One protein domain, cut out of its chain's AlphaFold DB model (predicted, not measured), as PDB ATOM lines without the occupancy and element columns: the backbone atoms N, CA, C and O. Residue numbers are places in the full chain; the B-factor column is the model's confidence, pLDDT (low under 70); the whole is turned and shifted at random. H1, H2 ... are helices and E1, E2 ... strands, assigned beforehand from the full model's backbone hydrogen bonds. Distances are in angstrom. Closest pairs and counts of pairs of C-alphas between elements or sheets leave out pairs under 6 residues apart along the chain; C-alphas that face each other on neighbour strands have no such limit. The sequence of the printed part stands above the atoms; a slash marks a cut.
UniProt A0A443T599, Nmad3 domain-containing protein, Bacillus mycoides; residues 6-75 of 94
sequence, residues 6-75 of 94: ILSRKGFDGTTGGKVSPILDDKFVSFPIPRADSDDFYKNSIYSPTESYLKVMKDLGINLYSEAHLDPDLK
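AT A GLANCE: This is residues 6 to 75 of the 94 residues of the protein "Nmad3 domain-containing protein" of Bacillus mycoides (UniProt A0A443T599). Little regular structure: loops make most of the domain, with the hairpin E1 and E2 at one side and short strand E3 and helix H1 beyond a long loop, residues 25 to 45, which pairs briefly with the closing loop, residues 60 to 75. The 70 printed residues include named elements E1, E2, E3, H1, in that order, holding only 21 residues; the class is mixed, the two-stranded sheet antiparallel. It is compact, radius of gyration of the C-alphas 11.3 A, spanning 31 by 31 by 25 A.

IN THESE COORDINATES: E1, residues 6 to 11, starts at C-alpha 6 (5.052, 19.857, -49.015) and spans 12.2 A; E2, residues 20 to 24, spans 12.2 A. E3 is residues 46 to 48, 5.7 A. H1, residues 53 to 59, spans 9.9 A, ending at C-alpha 59 (-5.329, 18.480, -39.904).

HOW THE PARTS SIT: E1 and E2 form an antiparallel hairpin at 140 degrees, with N 8 and O 21 3.1 A apart, within hydrogen-bond range. E3 pairs with no named strand; its closest C-alpha to H1 is Tyr 47's, 5.1 A from Tyr 53's. E1 and H1 are apart. In H1 every O i to N i+4 pair is within hydrogen-bond range.

THE WHOLE: C-alphas 26 and 37 are farthest apart, 32.7 A. The printed part has no cut; the E2 to E3 link is long. Residues 6 to 18 and 72 have pLDDT under 70.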
ATOM      1  N   ILE A   6       4.436  20.395 -47.794       61.06
ATOM      2  CA  ILE A   6       5.052  19.857 -49.015       61.06
ATOM      3  C   ILE A   6       5.052  18.333 -48.894       61.06
ATOM      4  O   ILE A   6       5.437  17.786 -47.866       61.06
ATOM      5  N   LEU A   7       4.595  17.630 -49.926       56.28
ATOM      6  CA  LEU A   7       4.443  16.177 -49.900       56.28
ATOM      7  C   LEU A   7       5.693  15.500 -50.485       56.28
ATOM      8  O   LEU A   7       6.022  15.702 -51.653       56.28
ATOM      9  N   SER A   8       6.396  14.693 -49.686       49.31
ATOM     10  CA  SER A   8       7.572  13.940 -50.140       49.31
ATOM     11  C   SER A   8       7.172  12.588 -50.738       49.31
ATOM     12  O   SER A   8       6.402  11.844 -50.139       49.31
ATOM     13  N   ARG A   9       7.766  12.194 -51.875       50.84
ATOM     14  CA  ARG A   9       7.597  10.851 -52.480       50.84
ATOM     15  C   ARG A   9       8.067   9.687 -51.591       50.84
ATOM     16  O   ARG A   9       7.875   8.535 -51.969       50.84
ATOM     17  N   LYS A  10       8.703   9.963 -50.448       52.56
ATOM     18  CA  LYS A  10       9.026   8.967 -49.421       52.56
ATOM     19  C   LYS A  10       7.938   9.006 -48.349       52.56
ATOM     20  O   LYS A  10       7.935   9.879 -47.490       52.56
ATOM     21  N   GLY A  11       6.997   8.081 -48.445       54.97
ATOM     22  CA  GLY A  11       5.938   7.813 -47.477       54.97
ATOM     23  C   GLY A  11       5.498   6.365 -47.638       54.97
ATOM     24  O   GLY A  11       6.229   5.591 -48.253       54.97
ATOM     25  N   PHE A  12       4.334   6.012 -47.099       58.69
ATOM     26  CA  PHE A  12       3.792   4.659 -47.205       58.69
ATOM     27  C   PHE A  12       3.859   4.161 -48.647       58.69
ATOM     28  O   PHE A  12       3.466   4.886 -49.568       58.69
ATOM     29  N   ASP A  13       4.362   2.943 -48.850       55.78
ATOM     30  CA  ASP A  13       4.205   2.306 -50.150       55.78
ATOM     31  C   ASP A  13       2.700   2.142 -50.446       55.78
ATOM     32  O   ASP A  13       1.842   2.271 -49.561       55.78
ATOM     33  N   GLY A  14       2.342   1.916 -51.713       56.28
ATOM     34  CA  GLY A  14       0.936   1.787 -52.118       56.28
ATOM     35  C   GLY A  14       0.168   0.695 -51.357       56.28
ATOM     36  O   GLY A  14      -1.059   0.704 -51.364       56.28
ATOM     37  N   THR A  15       0.881  -0.202 -50.672       60.69
ATOM     38  CA  THR A  15       0.350  -1.332 -49.908       60.69
ATOM     39  C   THR A  15       0.247  -1.088 -48.396       60.69
ATOM     40  O   THR A  15      -0.509  -1.791 -47.737       60.69
ATOM     41  N   THR A  16       0.935  -0.088 -47.830       62.59
ATOM     42  CA  THR A  16       1.040   0.142 -46.368       62.59
ATOM     43  C   THR A  16       0.592   1.537 -45.930       62.59
ATOM     44  O   THR A  16       1.132   2.121 -44.995       62.59
ATOM     45  N   GLY A  17      -0.416   2.101 -46.601       65.94
ATOM     46  CA  GLY A  17      -1.094   3.321 -46.148       65.94
ATOM     47  C   GLY A  17      -1.256   4.411 -47.205       65.94
ATOM     48  O   GLY A  17      -2.002   5.362 -46.969       65.94
ATOM     49  N   GLY A  18      -0.600   4.308 -48.368       69.44
ATOM     50  CA  GLY A  18      -0.893   5.123 -49.559       69.44
ATOM     51  C   GLY A  18      -0.856   6.648 -49.370       69.44
ATOM     52  O   GLY A  18      -1.443   7.387 -50.163       69.44
ATOM     53  N   LYS A  19      -0.211   7.141 -48.305       73.88
ATOM     54  CA  LYS A  19      -0.040   8.567 -48.007       73.88
ATOM     55  C   LYS A  19       1.445   8.891 -47.886       73.88
ATOM     56  O   LYS A  19       2.229   8.199 -47.245       73.88
ATOM     57  N   VAL A  20       1.810   9.985 -48.523       71.19
ATOM     58  CA  VAL A  20       3.139  10.592 -48.475       71.19
ATOM     59  C   VAL A  20       3.426  11.198 -47.099       71.19
ATOM     60  O   VAL A  20       2.525  11.745 -46.461       71.19
ATOM     61  N   SER A  21       4.681  11.127 -46.649       76.38
ATOM     62  CA  SER A  21       5.093  11.846 -45.440       76.38
ATOM     63  C   SER A  21       5.165  13.350 -45.734       76.38
ATOM     64  O   SER A  21       5.749  13.745 -46.754       76.38
ATOM     65  N   PRO A  22       4.563  14.202 -44.887       80.56
ATOM     66  CA  PRO A  22       4.569  15.636 -45.102       80.56
ATOM     67  C   PRO A  22       5.891  16.258 -44.646       80.56
ATOM     68  O   PRO A  22       6.570  15.783 -43.736       80.56
ATOM     69  N   ILE A  23       6.221  17.383 -45.258       82.75
ATOM     70  CA  ILE A  23       7.140  18.374 -44.717       82.75
ATOM     71  C   ILE A  23       6.264  19.433 -44.051       82.75
ATOM     72  O   ILE A  23       5.441  20.055 -44.726       82.75
ATOM     73  N   LEU A  24       6.420  19.591 -42.738       84.25
ATOM     74  CA  LEU A  24       5.720  20.582 -41.922       84.25
ATOM     75  C   LEU A  24       6.753  21.567 -41.385       84.25
ATOM     76  O   LEU A  24       7.755  21.139 -40.814       84.25
ATOM     77  N   ASP A  25       6.515  22.866 -41.578       83.94
ATOM     78  CA  ASP A  25       7.417  23.939 -41.129       83.94
ATOM     79  C   ASP A  25       8.882  23.696 -41.556       83.94
ATOM     80  O   ASP A  25       9.808  23.740 -40.746       83.94
ATOM     81  N   ASP A  26       9.067  23.349 -42.837       80.50
ATOM     82  CA  ASP A  26      10.354  23.015 -43.469       80.50
ATOM     83  C   ASP A  26      11.095  21.808 -42.856       80.50
ATOM     84  O   ASP A  26      12.277  21.581 -43.119       80.50
ATOM     85  N   LYS A  27      10.398  20.971 -42.075       81.94
ATOM     86  CA  LYS A  27      10.935  19.729 -41.504       81.94
ATOM     87  C   LYS A  27      10.221  18.509 -42.051       81.94
ATOM     88  O   LYS A  27       8.995  18.442 -42.068       81.94
ATOM     89  N   PHE A  28      10.997  17.502 -42.446       82.31
ATOM     90  CA  PHE A  28      10.450  16.205 -42.830       82.31
ATOM     91  C   PHE A  28       9.828  15.510 -41.613       82.31
ATOM     92  O   PHE A  28      10.495  15.308 -40.595       82.31
ATOM     93  N   VAL A  29       8.561  15.119 -41.729       83.62
ATOM     94  CA  VAL A  29       7.825  14.414 -40.680       83.62
ATOM     95  C   VAL A  29       7.533  13.001 -41.151       83.62
ATOM     96  O   VAL A  29       6.598  12.764 -41.909       83.62
ATOM     97  N   SER A  30       8.321  12.045 -40.661       80.31
ATOM     98  CA  SER A  30       8.027  10.626 -40.859       80.31
ATOM     99  C   SER A  30       6.803  10.243 -40.031       80.31
ATOM    100  O   SER A  30       6.823  10.358 -38.799       80.31
ATOM    101  N   PHE A  31       5.746   9.779 -40.694       84.25
ATOM    102  CA  PHE A  31       4.611   9.166 -40.011       84.25
ATOM    103  C   PHE A  31       4.893   7.686 -39.717       84.25
ATOM    104  O   PHE A  31       5.396   6.992 -40.601       84.25
ATOM    105  N   PRO A  32       4.591   7.194 -38.495       85.75
ATOM    106  CA  PRO A  32       4.570   5.758 -38.209       85.75
ATOM    107  C   PRO A  32       3.677   5.008 -39.203       85.75
ATOM    108  O   PRO A  32       2.703   5.590 -39.680       85.75
ATOM    109  N   ILE A  33       3.988   3.750 -39.515       85.56
ATOM    110  CA  ILE A  33       3.285   2.967 -40.549       85.56
ATOM    111  C   ILE A  33       1.928   2.491 -40.041       85.56
ATOM    112  O   ILE A  33       1.920   1.831 -39.010       85.56
ATOM    113  N   PRO A  34       0.800   2.773 -40.724       88.31
ATOM    114  CA  PRO A  34      -0.500   2.267 -40.325       88.31
ATOM    115  C   PRO A  34      -0.485   0.748 -40.225       88.31
ATOM    116  O   PRO A  34      -0.037   0.057 -41.142       88.31
ATOM    117  N   ARG A  35      -0.990   0.228 -39.114       87.12
ATOM    118  CA  ARG A  35      -1.138  -1.207 -38.896       87.12
ATOM    119  C   ARG A  35      -2.306  -1.418 -37.954       87.12
ATOM    120  O   ARG A  35      -2.266  -0.907 -36.846       87.12
ATOM    121  N   ALA A  36      -3.325  -2.129 -38.421       87.19
ATOM    122  CA  ALA A  36      -4.399  -2.587 -37.550       87.19
ATOM    123  C   ALA A  36      -3.871  -3.648 -36.575       87.19
ATOM    124  O   ALA A  36      -2.886  -4.331 -36.885       87.19
ATOM    125  N   ASP A  37      -4.539  -3.777 -35.430       88.44
ATOM    126  CA  ASP A  37      -4.244  -4.763 -34.390       88.44
ATOM    127  C   ASP A  37      -2.817  -4.624 -33.823       88.44
ATOM    128  O   ASP A  37      -2.143  -5.616 -33.538       88.44
ATOM    129  N   SER A  38      -2.314  -3.387 -33.719       87.69
ATOM    130  CA  SER A  38      -0.995  -3.112 -33.134       87.69
ATOM    131  C   SER A  38      -1.057  -2.655 -31.679       87.69
ATOM    132  O   SER A  38      -0.017  -2.631 -31.029       87.69
ATOM    133  N   ASP A  39      -2.234  -2.240 -31.196       90.00
ATOM    134  CA  ASP A  39      -2.459  -1.566 -29.903       90.00
ATOM    135  C   ASP A  39      -1.733  -0.206 -29.739       90.00
ATOM    136  O   ASP A  39      -1.935   0.524 -28.761       90.00
ATOM    137  N   ASP A  40      -0.950   0.204 -30.736       90.06
ATOM    138  CA  ASP A  40      -0.198   1.453 -30.777       90.06
ATOM    139  C   ASP A  40      -0.987   2.525 -31.541       90.06
ATOM    140  O   ASP A  40      -0.878   2.705 -32.755       90.06
ATOM    141  N   PHE A  41      -1.807   3.283 -30.816       92.88
ATOM    142  CA  PHE A  41      -2.678   4.294 -31.420       92.88
ATOM    143  C   PHE A  41      -1.963   5.625 -31.701       92.88
ATOM    144  O   PHE A  41      -1.385   6.233 -30.795       92.88
ATOM    145  N   TYR A  42      -2.174   6.206 -32.890       92.69
ATOM    146  CA  TYR A  42      -1.664   7.545 -33.245       92.69
ATOM    147  C   TYR A  42      -2.131   8.654 -32.290       92.69
ATOM    148  O   TYR A  42      -1.488   9.701 -32.184       92.69
ATOM    149  N   LYS A  43      -3.269   8.457 -31.606       94.19
ATOM    150  CA  LYS A  43      -3.787   9.399 -30.597       94.19
ATOM    151  C   LYS A  43      -2.869   9.504 -29.375       94.19
ATOM    152  O   LYS A  43      -2.844  10.552 -28.736       94.19
ATOM    153  N   ASN A  44      -2.117   8.440 -29.091       92.69
ATOM    154  CA  ASN A  44      -1.191   8.334 -27.969       92.69
ATOM    155  C   ASN A  44       0.250   8.698 -28.371       92.69
ATOM    156  O   ASN A  44       1.063   9.009 -27.501       92.69
ATOM    157  N   SER A  45       0.567   8.698 -29.670       91.44
ATOM    158  CA  SER A  45       1.886   9.064 -30.190       91.44
ATOM    159  C   SER A  45       2.103  10.581 -30.184       91.44
ATOM    160  O   SER A  45       1.320  11.338 -30.760       91.44
ATOM    161  N   ILE A  46       3.208  11.030 -29.593       92.44
ATOM    162  CA  ILE A  46       3.542  12.450 -29.433       92.44
ATOM    163  C   ILE A  46       4.223  12.992 -30.695       92.44
ATOM    164  O   ILE A  46       5.324  12.568 -31.063       92.44
ATOM    165  N   TYR A  47       3.602  13.985 -31.334       90.38
ATOM    166  CA  TYR A  47       4.241  14.769 -32.392       90.38
ATOM    167  C   TYR A  47       5.007  15.961 -31.800       90.38
ATOM    168  O   TYR A  47       6.199  16.121 -32.081       90.38
ATOM    169  N   SER A  48       4.334  16.730 -30.938       90.50
ATOM    170  CA  SER A  48       4.842  17.895 -30.204       90.50
ATOM    171  C   SER A  48       4.311  17.883 -28.756       90.50
ATOM    172  O   SER A  48       3.425  17.084 -28.450       90.50
ATOM    173  N   PRO A  49       4.787  18.760 -27.849       89.50
ATOM    174  CA  PRO A  49       4.287  18.816 -26.470       89.50
ATOM    175  C   PRO A  49       2.767  19.003 -26.339       89.50
ATOM    176  O   PRO A  49       2.198  18.653 -25.308       89.50
ATOM    177  N   THR A  50       2.110  19.545 -27.367       91.12
ATOM    178  CA  THR A  50       0.676  19.866 -27.364       91.12
ATOM    179  C   THR A  50      -0.137  19.069 -28.384       91.12
ATOM    180  O   THR A  50      -1.367  19.144 -28.365       91.12
ATOM    181  N   GLU A  51       0.502  18.298 -29.270       93.19
ATOM    182  CA  GLU A  51      -0.177  17.618 -30.377       93.19
ATOM    183  C   GLU A  51       0.254  16.159 -30.529       93.19
ATOM    184  O   GLU A  51       1.439  15.815 -30.488       93.19
ATOM    185  N   SER A  52      -0.734  15.297 -30.772       94.19
ATOM    186  CA  SER A  52      -0.509  13.912 -31.173       94.19
ATOM    187  C   SER A  52      -0.366  13.787 -32.688       94.19
ATOM    188  O   SER A  52      -0.841  14.637 -33.447       94.19
ATOM    189  N   TYR A  53       0.235  12.688 -33.143       91.88
ATOM    190  CA  TYR A  53       0.286  12.375 -34.571       91.88
ATOM    191  C   TYR A  53      -1.114  12.264 -35.183       91.88
ATOM    192  O   TYR A  53      -1.318  12.754 -36.289       91.88
ATOM    193  N   LEU A  54      -2.103  11.729 -34.452       93.38
ATOM    194  CA  LEU A  54      -3.484  11.676 -34.948       93.38
ATOM    195  C   LEU A  54      -4.042  13.071 -35.250       93.38
ATOM    196  O   LEU A  54      -4.728  13.246 -36.255       93.38
ATOM    197  N   LYS A  55      -3.759  14.068 -34.401       93.31
ATOM    198  CA  LYS A  55      -4.201  15.448 -34.645       93.31
ATOM    199  C   LYS A  55      -3.575  16.005 -35.922       93.31
ATOM    200  O   LYS A  55      -4.295  16.492 -36.784       93.31
ATOM    201  N   VAL A  56      -2.262  15.844 -36.079       91.56
ATOM    202  CA  VAL A  56      -1.547  16.285 -37.286       91.56
ATOM    203  C   VAL A  56      -2.084  15.596 -38.541       91.56
ATOM    204  O   VAL A  56      -2.293  16.251 -39.557       91.56
ATOM    205  N   MET A  57      -2.356  14.291 -38.480       90.75
ATOM    206  CA  MET A  57      -2.930  13.534 -39.596       90.75
ATOM    207  C   MET A  57      -4.318  14.054 -39.987       90.75
ATOM    208  O   MET A  57      -4.564  14.282 -41.170       90.75
ATOM    209  N   LYS A  58      -5.196  14.316 -39.010       90.94
ATOM    210  CA  LYS A  58      -6.528  14.895 -39.249       90.94
ATOM    211  C   LYS A  58      -6.453  16.288 -39.866       90.94
ATOM    212  O   LYS A  58      -7.170  16.561 -40.824       90.94
ATOM    213  N   ASP A  59      -5.547  17.129 -39.374       90.25
ATOM    214  CA  ASP A  59      -5.329  18.480 -39.904       90.25
ATOM    215  C   ASP A  59      -4.824  18.459 -41.362       90.25
ATOM    216  O   ASP A  59      -4.991  19.432 -42.094       90.25
ATOM    217  N   LEU A  60      -4.242  17.338 -41.804       87.19
ATOM    218  CA  LEU A  60      -3.832  17.077 -43.188       87.19
ATOM    219  C   LEU A  60      -4.886  16.312 -44.010       87.19
ATOM    220  O   LEU A  60      -4.618  15.933 -45.150       87.19
ATOM    221  N   GLY A  61      -6.068  16.048 -43.447       88.06
ATOM    222  CA  GLY A  61      -7.149  15.313 -44.110       88.06
ATOM    223  C   GLY A  61      -6.956  13.792 -44.165       88.06
ATOM    224  O   GLY A  61      -7.626  13.112 -44.944       88.06
ATOM    225  N   ILE A  62      -6.051  13.227 -43.363       87.75
ATOM    226  CA  ILE A  62      -5.819  11.780 -43.270       87.75
ATOM    227  C   ILE A  62      -6.683  11.209 -42.136       87.75
ATOM    228  O   ILE A  62      -6.308  11.263 -40.969       87.75
ATOM    229  N   ASN A  63      -7.832  10.629 -42.496       87.25
ATOM    230  CA  ASN A  63      -8.853  10.154 -41.546       87.25
ATOM    231  C   ASN A  63      -9.058   8.627 -41.547       87.25
ATOM    232  O   ASN A  63     -10.081   8.143 -41.076       87.25
ATOM    233  N   LEU A  64      -8.113   7.872 -42.111       84.88
ATOM    234  CA  LEU A  64      -8.285   6.445 -42.419       84.88
ATOM    235  C   LEU A  64      -7.661   5.499 -41.382       84.88
ATOM    236  O   LEU A  64      -7.926   4.303 -41.431       84.88
ATOM    237  N   TYR A  65      -6.829   6.008 -40.467       88.50
ATOM    238  CA  TYR A  65      -5.985   5.177 -39.602       88.50
ATOM    239  C   TYR A  65      -6.117   5.562 -38.127       88.50
ATOM    240  O   TYR A  65      -6.094   6.742 -37.773       88.50
ATOM    241  N   SER A  66      -6.225   4.549 -37.268       89.38
ATOM    242  CA  SER A  66      -6.254   4.667 -35.804       89.38
ATOM    243  C   SER A  66      -4.935   4.240 -35.163       89.38
ATOM    244  O   SER A  66      -4.491   4.863 -34.194       89.38
ATOM    245  N   GLU A  67      -4.319   3.210 -35.731       92.06
ATOM    246  CA  GLU A  67      -3.199   2.457 -35.175       92.06
ATOM    247  C   GLU A  67      -2.012   2.422 -36.127       92.06
ATOM    248  O   GLU A  67      -2.152   2.546 -37.350       92.06
ATOM    249  N   ALA A  68      -0.836   2.256 -35.542       89.50
ATOM    250  CA  ALA A  68       0.422   2.223 -36.243       89.50
ATOM    251  C   ALA A  68       1.311   1.102 -35.730       89.50
ATOM    252  O   ALA A  68       1.334   0.798 -34.546       89.50
ATOM    253  N   HIS A  69       2.143   0.557 -36.603       86.38
ATOM    254  CA  HIS A  69       3.340  -0.130 -36.177       86.38
ATOM    255  C   HIS A  69       4.346   0.911 -35.689       86.38
ATOM    256  O   HIS A  69       4.852   1.726 -36.473       86.38
ATOM    257  N   LEU A  70       4.605   0.902 -34.386       81.94
ATOM    258  CA  LEU A  70       5.535   1.822 -33.768       81.94
ATOM    259  C   LEU A  70       6.887   1.147 -33.548       81.94
ATOM    260  O   LEU A  70       6.983   0.115 -32.894       81.94
ATOM    261  N   ASP A  71       7.941   1.785 -34.052       74.12
ATOM    262  CA  ASP A  71       9.311   1.506 -33.639       74.12
ATOM    263  C   ASP A  71       9.764   2.642 -32.696       74.12
ATOM    264  O   ASP A  71      10.084   3.748 -33.154       74.12
ATOM    265  N   PRO A  72       9.766   2.417 -31.368       69.50
ATOM    266  CA  PRO A  72      10.262   3.359 -30.382       69.50
ATOM    267  C   PRO A  72      11.663   3.867 -30.707       69.50
ATOM    268  O   PRO A  72      11.951   5.031 -30.419       69.50
ATOM    269  N   ASP A  73      12.546   3.042 -31.277       74.62
ATOM    270  CA  ASP A  73      13.953   3.387 -31.487       74.62
ATOM    271  C   ASP A  73      14.167   4.435 -32.576       74.62
ATOM    272  O   ASP A  73      15.154   5.170 -32.504       74.62
ATOM    273  N   LEU A  74      13.206   4.613 -33.488       74.00
ATOM    274  CA  LEU A  74      13.236   5.689 -34.482       74.00
ATOM    275  C   LEU A  74      13.098   7.078 -33.849       74.00
ATOM    276  O   LEU A  74      13.753   8.029 -34.279       74.00
ATOM    277  N   LYS A  75      12.252   7.224 -32.821       80.31
ATOM    278  CA  LYS A  75      12.021   8.511 -32.151       80.31
ATOM    279  C   LYS A  75      11.710   8.307 -30.674       80.31
ATOM    280  O   LYS A  75      10.576   8.038 -30.298       80.31
TER     281      LYS A  75